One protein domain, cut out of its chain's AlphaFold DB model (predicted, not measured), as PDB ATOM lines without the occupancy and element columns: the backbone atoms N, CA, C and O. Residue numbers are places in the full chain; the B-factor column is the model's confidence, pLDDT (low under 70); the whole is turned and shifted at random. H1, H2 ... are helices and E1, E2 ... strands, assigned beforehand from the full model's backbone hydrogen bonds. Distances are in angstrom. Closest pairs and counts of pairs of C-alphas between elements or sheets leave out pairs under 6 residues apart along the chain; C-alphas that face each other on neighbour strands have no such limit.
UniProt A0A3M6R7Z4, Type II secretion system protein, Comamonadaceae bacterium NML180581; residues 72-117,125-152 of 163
ATOM      1  N   TYR A  72       8.275 -36.505 -23.578       91.69
ATOM      2  CA  TYR A  72       8.582 -36.267 -22.165       91.69
ATOM      3  C   TYR A  72       9.378 -37.414 -21.542       91.69
ATOM      4  O   TYR A  72      10.343 -37.170 -20.821       91.69
ATOM      5  N   GLN A  73       9.033 -38.665 -21.858       93.25
ATOM      6  CA  GLN A  73       9.790 -39.816 -21.366       93.25
ATOM      7  C   GLN A  73      11.227 -39.833 -21.908       93.25
ATOM      8  O   GLN A  73      12.159 -40.125 -21.165       93.25
ATOM      9  N   ARG A  74      11.432 -39.469 -23.182       94.31
ATOM     10  CA  ARG A  74      12.779 -39.329 -23.762       94.31
ATOM     11  C   ARG A  74      13.571 -38.185 -23.133       94.31
ATOM     12  O   ARG A  74      14.731 -38.397 -22.791       94.31
ATOM     13  N   ALA A  75      12.945 -37.033 -22.898       95.88
ATOM     14  CA  ALA A  75      13.565 -35.925 -22.176       95.88
ATOM     15  C   ALA A  75      13.963 -36.335 -20.745       95.88
ATOM     16  O   ALA A  75      15.079 -36.060 -20.315       95.88
ATOM     17  N   ALA A  76      13.103 -37.064 -20.027       95.94
ATOM     18  CA  ALA A  76      13.408 -37.570 -18.689       95.94
ATOM     19  C   ALA A  76      14.567 -38.583 -18.692       95.94
ATOM     20  O   ALA A  76      15.437 -38.527 -17.824       95.94
ATOM     21  N   MET A  77      14.631 -39.472 -19.689       96.44
ATOM     22  CA  MET A  77      15.775 -40.375 -19.864       96.44
ATOM     23  C   MET A  77      17.073 -39.608 -20.141       96.44
ATOM     24  O   MET A  77      18.116 -39.981 -19.607       96.44
ATOM     25  N   LEU A  78      17.020 -38.521 -20.920       96.75
ATOM     26  CA  LEU A  78      18.175 -37.650 -21.146       96.75
ATOM     27  C   LEU A  78      18.635 -36.983 -19.843       96.75
ATOM     28  O   LEU A  78      19.822 -37.036 -19.533       96.75
ATOM     29  N   VAL A  79      17.712 -36.436 -19.044       96.81
ATOM     30  CA  VAL A  79      18.033 -35.886 -17.714       96.81
ATOM     31  C   VAL A  79      18.708 -36.941 -16.841       96.81
ATOM     32  O   VAL A  79      19.749 -36.674 -16.243       96.81
ATOM     33  N   GLN A  80      18.161 -38.157 -16.792       95.31
ATOM     34  CA  GLN A  80      18.741 -39.235 -15.994       95.31
ATOM     35  C   GLN A  80      20.139 -39.626 -16.486       95.31
ATOM     36  O   GLN A  80      21.025 -39.876 -15.672       95.31
ATOM     37  N   SER A  81      20.351 -39.652 -17.803       95.12
ATOM     38  CA  SER A  81      21.659 -39.903 -18.413       95.12
ATOM     39  C   SER A  81      22.677 -38.833 -18.010       95.12
ATOM     40  O   SER A  81      23.761 -39.172 -17.544       95.12
ATOM     41  N   LEU A  82      22.304 -37.549 -18.103       94.75
ATOM     42  CA  LEU A  82      23.149 -36.422 -17.687       94.75
ATOM     43  C   LEU A  82      23.501 -36.515 -16.200       94.75
ATOM     44  O   LEU A  82      24.667 -36.410 -15.829       94.75
ATOM     45  N   LEU A  83      22.511 -36.780 -15.343       93.31
ATOM     46  CA  LEU A  83      22.747 -36.961 -13.913       93.31
ATOM     47  C   LEU A  83      23.677 -38.143 -13.633       93.31
ATOM     48  O   LEU A  83      24.521 -38.041 -12.748       93.31
ATOM     49  N   ASN A  84      23.548 -39.247 -14.363       92.56
ATOM     50  CA  ASN A  84      24.368 -40.440 -14.156       92.56
ATOM     51  C   ASN A  84      25.784 -40.316 -14.733       92.56
ATOM     52  O   ASN A  84      26.656 -41.077 -14.326       92.56
ATOM     53  N   ALA A  85      26.035 -39.362 -15.634       87.56
ATOM     54  CA  ALA A  85      27.371 -39.108 -16.170       87.56
ATOM     55  C   ALA A  85      28.364 -38.630 -15.093       87.56
ATOM     56  O   ALA A  85      29.569 -38.816 -15.241       87.56
ATOM     57  N   HIS A  86      27.861 -38.052 -13.996       82.19
ATOM     58  CA  HIS A  86      28.670 -37.559 -12.883       82.19
ATOM     59  C   HIS A  86      28.199 -38.161 -11.554       82.19
ATOM     60  O   HIS A  86      27.141 -37.797 -11.041       82.19
ATOM     61  N   GLU A  87      28.993 -39.045 -10.944       81.00
ATOM     62  CA  GLU A  87      28.676 -39.614  -9.620       81.00
ATOM     63  C   GLU A  87      28.612 -38.540  -8.515       81.00
ATOM     64  O   GLU A  87      27.776 -38.627  -7.617       81.00
ATOM     65  N   GLY A  88      29.415 -37.478  -8.636       83.19
ATOM     66  CA  GLY A  88      29.399 -36.302  -7.766       83.19
ATOM     67  C   GLY A  88      29.851 -35.048  -8.514       83.19
ATOM     68  O   GLY A  88      30.455 -35.136  -9.587       83.19
ATOM     69  N   ILE A  89      29.551 -33.879  -7.953       89.88
ATOM     70  CA  ILE A  89      29.830 -32.593  -8.604       89.88
ATOM     71  C   ILE A  89      31.262 -32.147  -8.274       89.88
ATOM     72  O   ILE A  89      31.650 -32.217  -7.109       89.88
ATOM     73  N   PRO A  90      32.088 -31.735  -9.255       86.81
ATOM     74  CA  PRO A  90      33.372 -31.103  -8.956       86.81
ATOM     75  C   PRO A  90      33.199 -29.898  -8.022       86.81
ATOM     76  O   PRO A  90      32.170 -29.227  -8.050       86.81
ATOM     77  N   LYS A  91      34.222 -29.588  -7.223       84.56
ATOM     78  CA  LYS A  91      34.188 -28.440  -6.307       84.56
ATOM     79  C   LYS A  91      33.974 -27.115  -7.043       84.56
ATOM     80  O   LYS A  91      33.348 -26.198  -6.521       84.56
ATOM     81  N   GLU A  92      34.469 -27.033  -8.273       87.00
ATOM     82  CA  GLU A  92      34.327 -25.889  -9.172       87.00
ATOM     83  C   GLU A  92      32.890 -25.719  -9.703       87.00
ATOM     84  O   GLU A  92      32.570 -24.688 -10.293       87.00
ATOM     85  N   GLY A  93      32.020 -26.709  -9.478       88.50
ATOM     86  CA  GLY A  93      30.684 -26.793 -10.049       88.50
ATOM     87  C   GLY A  93      30.664 -27.476 -11.419       88.50
ATOM     88  O   GLY A  93      31.690 -27.849 -11.987       88.50
ATOM     89  N   TRP A  94      29.462 -27.665 -11.947       92.88
ATOM     90  CA  TRP A  94      29.184 -28.270 -13.244       92.88
ATOM     91  C   TRP A  94      28.371 -27.288 -14.082       92.88
ATOM     92  O   TRP A  94      27.326 -26.814 -13.648       92.88
ATOM     93  N   SER A  95      28.857 -26.966 -15.276       95.12
ATOM     94  CA  SER A  95      28.147 -26.143 -16.253       95.12
ATOM     95  C   SER A  95      28.396 -26.731 -17.632       95.12
ATOM     96  O   SER A  95      29.547 -26.858 -18.050       95.12
ATOM     97  N   GLU A  96      27.336 -27.162 -18.304       95.31
ATOM     98  CA  GLU A  96      27.440 -27.843 -19.590       95.31
ATOM     99  C   GLU A  96      26.168 -27.634 -20.406       95.31
ATOM    100  O   GLU A  96      25.077 -27.502 -19.861       95.31
ATOM    101  N   GLN A  97      26.295 -27.614 -21.726       96.94
ATOM    102  CA  GLN A  97      25.169 -27.489 -22.640       96.94
ATOM    103  C   GLN A  97      25.432 -28.295 -23.904       96.94
ATOM    104  O   GLN A  97      26.581 -28.478 -24.309       96.94
ATOM    105  N   GLY A  98      24.366 -28.731 -24.563       96.69
ATOM    106  CA  GLY A  98      24.486 -29.504 -25.784       96.69
ATOM    107  C   GLY A  98      23.151 -29.807 -26.437       96.69
ATOM    108  O   GLY A  98      22.098 -29.307 -26.043       96.69
ATOM    109  N   GLU A  99      23.215 -30.652 -27.456       96.50
ATOM    110  CA  GLU A  99      22.045 -31.160 -28.154       96.50
ATOM    111  C   GLU A  99      22.158 -32.678 -28.293       96.50
ATOM    112  O   GLU A  99      23.192 -33.199 -28.711       96.50
ATOM    113  N   SER A 100      21.089 -33.389 -27.943       94.00
ATOM    114  CA  SER A 100      21.019 -34.846 -28.035       94.00
ATOM    115  C   SER A 100      19.659 -35.262 -28.568       94.00
ATOM    116  O   SER A 100      18.643 -35.007 -27.933       94.00
ATOM    117  N   ALA A 101      19.628 -35.938 -29.720       90.19
ATOM    118  CA  ALA A 101      18.402 -36.475 -30.323       90.19
ATOM    119  C   ALA A 101      17.267 -35.435 -30.506       90.19
ATOM    120  O   ALA A 101      16.096 -35.758 -30.298       90.19
ATOM    121  N   GLY A 102      17.616 -34.199 -30.888       92.56
ATOM    122  CA  GLY A 102      16.671 -33.089 -31.077       92.56
ATOM    123  C   GLY A 102      16.241 -32.388 -29.784       92.56
ATOM    124  O   GLY A 102      15.364 -31.527 -29.816       92.56
ATOM    125  N   PHE A 103      16.842 -32.749 -28.649       96.56
ATOM    126  CA  PHE A 103      16.681 -32.048 -27.383       96.56
ATOM    127  C   PHE A 103      17.883 -31.142 -27.144       96.56
ATOM    128  O   PHE A 103      19.005 -31.634 -27.013       96.56
ATOM    129  N   VAL A 104      17.644 -29.840 -27.031       97.81
ATOM    130  CA  VAL A 104      18.644 -28.877 -26.564       97.81
ATOM    131  C   VAL A 104      18.618 -28.890 -25.046       97.81
ATOM    132  O   VAL A 104      17.549 -28.800 -24.444       97.81
ATOM    133  N   TRP A 105      19.771 -29.032 -24.411       98.00
ATOM    134  CA  TRP A 105      19.853 -29.131 -22.963       98.00
ATOM    135  C   TRP A 105      20.970 -28.265 -22.400       98.00
ATOM    136  O   TRP A 105      21.978 -28.001 -23.052       98.00
ATOM    137  N   GLN A 106      20.771 -27.841 -21.160       97.88
ATOM    138  CA  GLN A 106      21.772 -27.158 -20.355       97.88
ATOM    139  C   GLN A 106      21.707 -27.665 -18.917       97.88
ATOM    140  O   GLN A 106      20.635 -28.010 -18.410       97.88
ATOM    141  N   VAL A 107      22.860 -27.683 -18.270       97.25
ATOM    142  CA  VAL A 107      23.046 -28.040 -16.874       97.25
ATOM    143  C   VAL A 107      23.859 -26.951 -16.203       97.25
ATOM    144  O   VAL A 107      24.862 -26.495 -16.746       97.25
ATOM    145  N   GLN A 108      23.440 -26.567 -15.004       96.75
ATOM    146  CA  GLN A 108      24.198 -25.681 -14.140       96.75
ATOM    147  C   GLN A 108      24.106 -26.187 -12.706       96.75
ATOM    148  O   GLN A 108      23.022 -26.512 -12.229       96.75
ATOM    149  N   SER A 109      25.234 -26.220 -12.004       95.75
ATOM    150  CA  SER A 109      25.268 -26.449 -10.570       95.75
ATOM    151  C   SER A 109      25.709 -25.211  -9.810       95.75
ATOM    152  O   SER A 109      26.509 -24.404 -10.293       95.75
ATOM    153  N   LEU A 110      25.173 -25.079  -8.602       93.88
ATOM    154  CA  LEU A 110      25.483 -24.022  -7.653       93.88
ATOM    155  C   LEU A 110      25.685 -24.651  -6.268       93.88
ATOM    156  O   LEU A 110      24.942 -25.573  -5.918       93.88
ATOM    157  N   PRO A 111      26.643 -24.166  -5.459       91.62
ATOM    158  CA  PRO A 111      26.782 -24.608  -4.077       91.62
ATOM    159  C   PRO A 111      25.465 -24.437  -3.315       91.62
ATOM    160  O   PRO A 111      24.829 -23.385  -3.388       91.62
ATOM    161  N   TYR A 112      25.061 -25.475  -2.587       89.38
ATOM    162  CA  TYR A 112      23.850 -25.478  -1.777       89.38
ATOM    163  C   TYR A 112      24.217 -25.512  -0.300       89.38
ATOM    164  O   TYR A 112      24.732 -26.506   0.216       89.38
ATOM    165  N   ASP A 113      23.942 -24.404   0.376       82.44
ATOM    166  CA  ASP A 113      24.313 -24.239   1.769       82.44
ATOM    167  C   ASP A 113      23.274 -24.878   2.696       82.44
ATOM    168  O   ASP A 113      22.066 -24.694   2.525       82.44
ATOM    169  N   THR A 114      23.732 -25.634   3.697       75.56
ATOM    170  CA  THR A 114      22.835 -26.251   4.684       75.56
ATOM    171  C   THR A 114      23.209 -25.837   6.106       75.56
ATOM    172  O   THR A 114      24.392 -25.773   6.453       75.56
ATOM    173  N   PRO A 115      22.225 -25.627   7.005       72.06
ATOM    174  CA  PRO A 115      22.505 -25.284   8.405       72.06
ATOM    175  C   PRO A 115      23.395 -26.318   9.116       72.06
ATOM    176  O   PRO A 115      24.137 -25.996  10.045       72.06
ATOM    177  N   LEU A 116      23.351 -27.573   8.661       68.56
ATOM    178  CA  LEU A 116      24.132 -28.674   9.217       68.56
ATOM    179  C   LEU A 116      25.621 -28.607   8.843       68.56
ATOM    180  O   LEU A 116      26.443 -29.060   9.639       68.56
ATOM    181  N   MET A 117      25.989 -27.984   7.714       63.84
ATOM    182  CA  MET A 117      27.399 -27.742   7.358       63.84
ATOM    183  C   MET A 117      28.094 -26.803   8.350       63.84
ATOM    184  O   MET A 117      29.276 -26.964   8.641       63.84
ATOM    185  N   PRO A 125      29.910 -31.304   1.166       87.19
ATOM    186  CA  PRO A 125      29.216 -30.162   0.583       87.19
ATOM    187  C   PRO A 125      28.188 -30.609  -0.452       87.19
ATOM    188  O   PRO A 125      28.408 -31.587  -1.167       87.19
ATOM    189  N   LEU A 126      27.060 -29.909  -0.526       90.88
ATOM    190  CA  LEU A 126      26.021 -30.178  -1.512       90.88
ATOM    191  C   LEU A 126      26.061 -29.124  -2.612       90.88
ATOM    192  O   LEU A 126      26.375 -27.960  -2.377       90.88
ATOM    193  N   HIS A 127      25.691 -29.543  -3.810       92.75
ATOM    194  CA  HIS A 127      25.439 -28.684  -4.954       92.75
ATOM    195  C   HIS A 127      24.004 -28.913  -5.412       92.75
ATOM    196  O   HIS A 127      23.564 -30.059  -5.541       92.75
ATOM    197  N   GLN A 128      23.278 -27.830  -5.663       94.94
ATOM    198  CA  GLN A 128      22.034 -27.889  -6.416       94.94
ATOM    199  C   GLN A 128      22.385 -27.951  -7.894       94.94
ATOM    200  O   GLN A 128      23.189 -27.155  -8.366       94.94
ATOM    201  N   VAL A 129      21.809 -28.912  -8.601       96.19
ATOM    202  CA  VAL A 129      21.993 -29.140 -10.030       96.19
ATOM    203  C   VAL A 129      20.663 -28.882 -10.711       96.19
ATOM    204  O   VAL A 129      19.689 -29.598 -10.468       96.19
ATOM    205  N   ASP A 130      20.648 -27.884 -11.581       97.44
ATOM    206  CA  ASP A 130      19.504 -27.496 -12.385       97.44
ATOM    207  C   ASP A 130      19.744 -27.913 -13.839       97.44
ATOM    208  O   ASP A 130      20.749 -27.554 -14.454       97.44
ATOM    209  N   ILE A 131      18.816 -28.695 -14.386       97.75
ATOM    210  CA  ILE A 131      18.853 -29.216 -15.754       97.75
ATOM    211  C   ILE A 131      17.620 -28.711 -16.491       97.75
ATOM    212  O   ILE A 131      16.491 -28.943 -16.053       97.75
ATOM    213  N   LEU A 132      17.829 -28.060 -17.631       98.06
ATOM    214  CA  LEU A 132      16.767 -27.641 -18.538       98.06
ATOM    215  C   LEU A 132      16.928 -28.375 -19.865       98.06
ATOM    216  O   LEU A 132      17.972 -28.286 -20.500       98.06
ATOM    217  N   VAL A 133      15.876 -29.067 -20.289       98.00
ATOM    218  CA  VAL A 133      15.786 -29.748 -21.584       98.00
ATOM    219  C   VAL A 133      14.660 -29.111 -22.388       98.00
ATOM    220  O   VAL A 133      13.556 -28.956 -21.875       98.00
ATOM    221  N   GLN A 134      14.919 -28.750 -23.639       97.31
ATOM    222  CA  GLN A 134      13.994 -28.055 -24.531       97.31
ATOM    223  C   GLN A 134      13.885 -28.790 -25.867       97.31
ATOM    224  O   GLN A 134      14.870 -29.316 -26.382       97.31
ATOM    225  N   TRP A 135      12.679 -28.831 -26.428       95.31
ATOM    226  CA  TRP A 135      12.414 -29.417 -27.742       95.31
ATOM    227  C   TRP A 135      11.208 -28.752 -28.405       95.31
ATOM    228  O   TRP A 135      10.399 -28.095 -27.747       95.31
ATOM    229  N   SER A 136      11.077 -28.934 -29.716       91.94
ATOM    230  CA  SER A 136       9.922 -28.481 -30.492       91.94
ATOM    231  C   SER A 136       8.923 -29.615 -30.710       91.94
ATOM    232  O   SER A 136       9.290 -30.714 -31.124       91.94
ATOM    233  N   GLU A 137       7.645 -29.333 -30.501       86.81
ATOM    234  CA  GLU A 137       6.525 -30.212 -30.815       86.81
ATOM    235  C   GLU A 137       5.618 -29.518 -31.837       86.81
ATOM    236  O   GLU A 137       4.762 -28.697 -31.494       86.81
ATOM    237  N   GLY A 138       5.860 -29.798 -33.122       84.56
ATOM    238  CA  GLY A 138       5.318 -28.984 -34.209       84.56
ATOM    239  C   GLY A 138       5.840 -27.549 -34.100       84.56
ATOM    240  O   GLY A 138       7.044 -27.336 -34.019       84.56
ATOM    241  N   GLU A 139       4.928 -26.583 -34.035       85.00
ATOM    242  CA  GLU A 139       5.244 -25.157 -33.845       85.00
ATOM    243  C   GLU A 139       5.404 -24.762 -32.360       85.00
ATOM    244  O   GLU A 139       5.756 -23.626 -32.050       85.00
ATOM    245  N   GLN A 140       5.110 -25.660 -31.409       87.81
ATOM    246  CA  GLN A 140       5.151 -25.335 -29.979       87.81
ATOM    247  C   GLN A 140       6.501 -25.702 -29.361       87.81
ATOM    248  O   GLN A 140       6.918 -26.858 -29.395       87.81
ATOM    249  N   ALA A 141       7.157 -24.738 -28.718       91.44
ATOM    250  CA  ALA A 141       8.311 -25.016 -27.870       91.44
ATOM    251  C   ALA A 141       7.862 -25.651 -26.542       91.44
ATOM    252  O   ALA A 141       6.934 -25.175 -25.881       91.44
ATOM    253  N   ARG A 142       8.536 -26.728 -26.144       94.44
ATOM    254  CA  ARG A 142       8.331 -27.457 -24.889       94.44
ATOM    255  C   ARG A 142       9.623 -27.490 -24.089       94.44
ATOM    256  O   ARG A 142      10.719 -27.394 -24.642       94.44
ATOM    257  N   SER A 143       9.487 -27.652 -22.778       95.69
ATOM    258  CA  SER A 143      10.629 -27.791 -21.885       95.69
ATOM    259  C   SER A 143      10.331 -28.680 -20.684       95.69
ATOM    260  O   SER A 143       9.197 -28.746 -20.207       95.69
ATOM    261  N   LEU A 144      11.382 -29.300 -20.161       96.56
ATOM    262  CA  LEU A 144      11.423 -30.032 -18.904       96.56
ATOM    263  C   LEU A 144      12.554 -29.445 -18.055       96.56
ATOM    264  O   LEU A 144      13.707 -29.464 -18.477       96.56
ATOM    265  N   ALA A 145      12.215 -28.932 -16.874       97.31
ATOM    266  CA  ALA A 145      13.177 -28.430 -15.901       97.31
ATOM    267  C   ALA A 145      13.209 -29.365 -14.687       97.31
ATOM    268  O   ALA A 145      12.158 -29.703 -14.141       97.31
ATOM    269  N   VAL A 146      14.404 -29.783 -14.278       97.56
ATOM    270  CA  VAL A 146      14.631 -30.657 -13.122       97.56
ATOM    271  C   VAL A 146      15.684 -30.022 -12.231       97.56
ATOM    272  O   VAL A 146      16.738 -29.628 -12.715       97.56
ATOM    273  N   SER A 147      15.398 -29.962 -10.932       96.31
ATOM    274  CA  SER A 147      16.342 -29.527  -9.905       96.31
ATOM    275  C   SER A 147      16.588 -30.675  -8.933       96.31
ATOM    276  O   SER A 147      15.648 -31.362  -8.523       96.31
ATOM    277  N   THR A 148      17.848 -30.924  -8.592       94.94
ATOM    278  CA  THR A 148      18.238 -31.978  -7.653       94.94
ATOM    279  C   THR A 148      19.448 -31.567  -6.822       94.94
ATOM    280  O   THR A 148      20.164 -30.640  -7.181       94.94
ATOM    281  N   LEU A 149      19.691 -32.260  -5.710       93.94
ATOM    282  CA  LEU A 149      20.871 -32.053  -4.873       93.94
ATOM    283  C   LEU A 149      21.847 -33.211  -5.072       93.94
ATOM    284  O   LEU A 149      21.463 -34.377  -4.958       93.94
ATOM    285  N   LYS A 150      23.116 -32.890  -5.320       92.00
ATOM    286  CA  LYS A 150      24.206 -33.867  -5.395       92.00
ATOM    287  C   LYS A 150      25.361 -33.492  -4.468       92.00
ATOM    288  O   LYS A 150      25.630 -32.307  -4.292       92.00
ATOM    289  N   PRO A 151      26.056 -34.478  -3.876       90.81
ATOM    290  CA  PRO A 151      27.254 -34.210  -3.098       90.81
ATOM    291  C   PRO A 151      28.414 -33.771  -3.997       90.81
ATOM    292  O   PRO A 151      28.535 -34.187  -5.155       90.81
ATOM    293  N   GLU A 152      29.289 -32.949  -3.431       89.50
ATOM    294  CA  GLU A 152      30.599 -32.654  -3.992       89.50
ATOM    295  C   GLU A 152      31.439 -33.937  -4.045       89.50
ATOM    296  O   GLU A 152      31.466 -34.741  -3.109       89.50
TER     297      GLU A 152
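AT A GLANCE: This is residues 72 to 117 and 125 to 152 of the 163 residues of the protein "Type II secretion system protein" of Comamonadaceae bacterium NML180581 (UniProt A0A3M6R7Z4). A long, twisted sheet of two hairpins, E1-E2 and E3-E4, has H1 packed on one face, in two layers. The 74 printed residues hold one named helix, then four named strands; the sheet E1 E2 E3 E4 is antiparallel, the class mixed. The rod spans 47 by 21 by 19 A, only just compact, close to loose, with radius of gyration of the C-alphas 13.5 A.

HOW THE PARTS SIT: Find E1, E2, E3 and E4 at residues 95 to 100, 103 to 112, 126 to 137 and 140 to 151. Within hydrogen-bond range are N 98 and O 105, 2.9 A, N 106 and O 132, 2.9 A, and N 131 and O 146, 2.8 A. H1, residues 72 to 85, is on the sheet; its closest C-alphas with E3, Ala 75 and Val 133, are 6.6 A apart. Every O i to N i+4 pair in H1 is within range.

IN THESE COORDINATES: From C-alpha 72 at (8.582, -36.267, -22.165), H1 runs 19.9 A. E1 to E4 measure 16.3, 27.4, 35.2 and 35.9 A, ending at C-alpha 151, (27.254, -34.210, -3.098).

THE WHOLE: Across the cut, C-alphas 117 and 125 are 7.4 A apart. Residues 116 to 117 have pLDDT under 70.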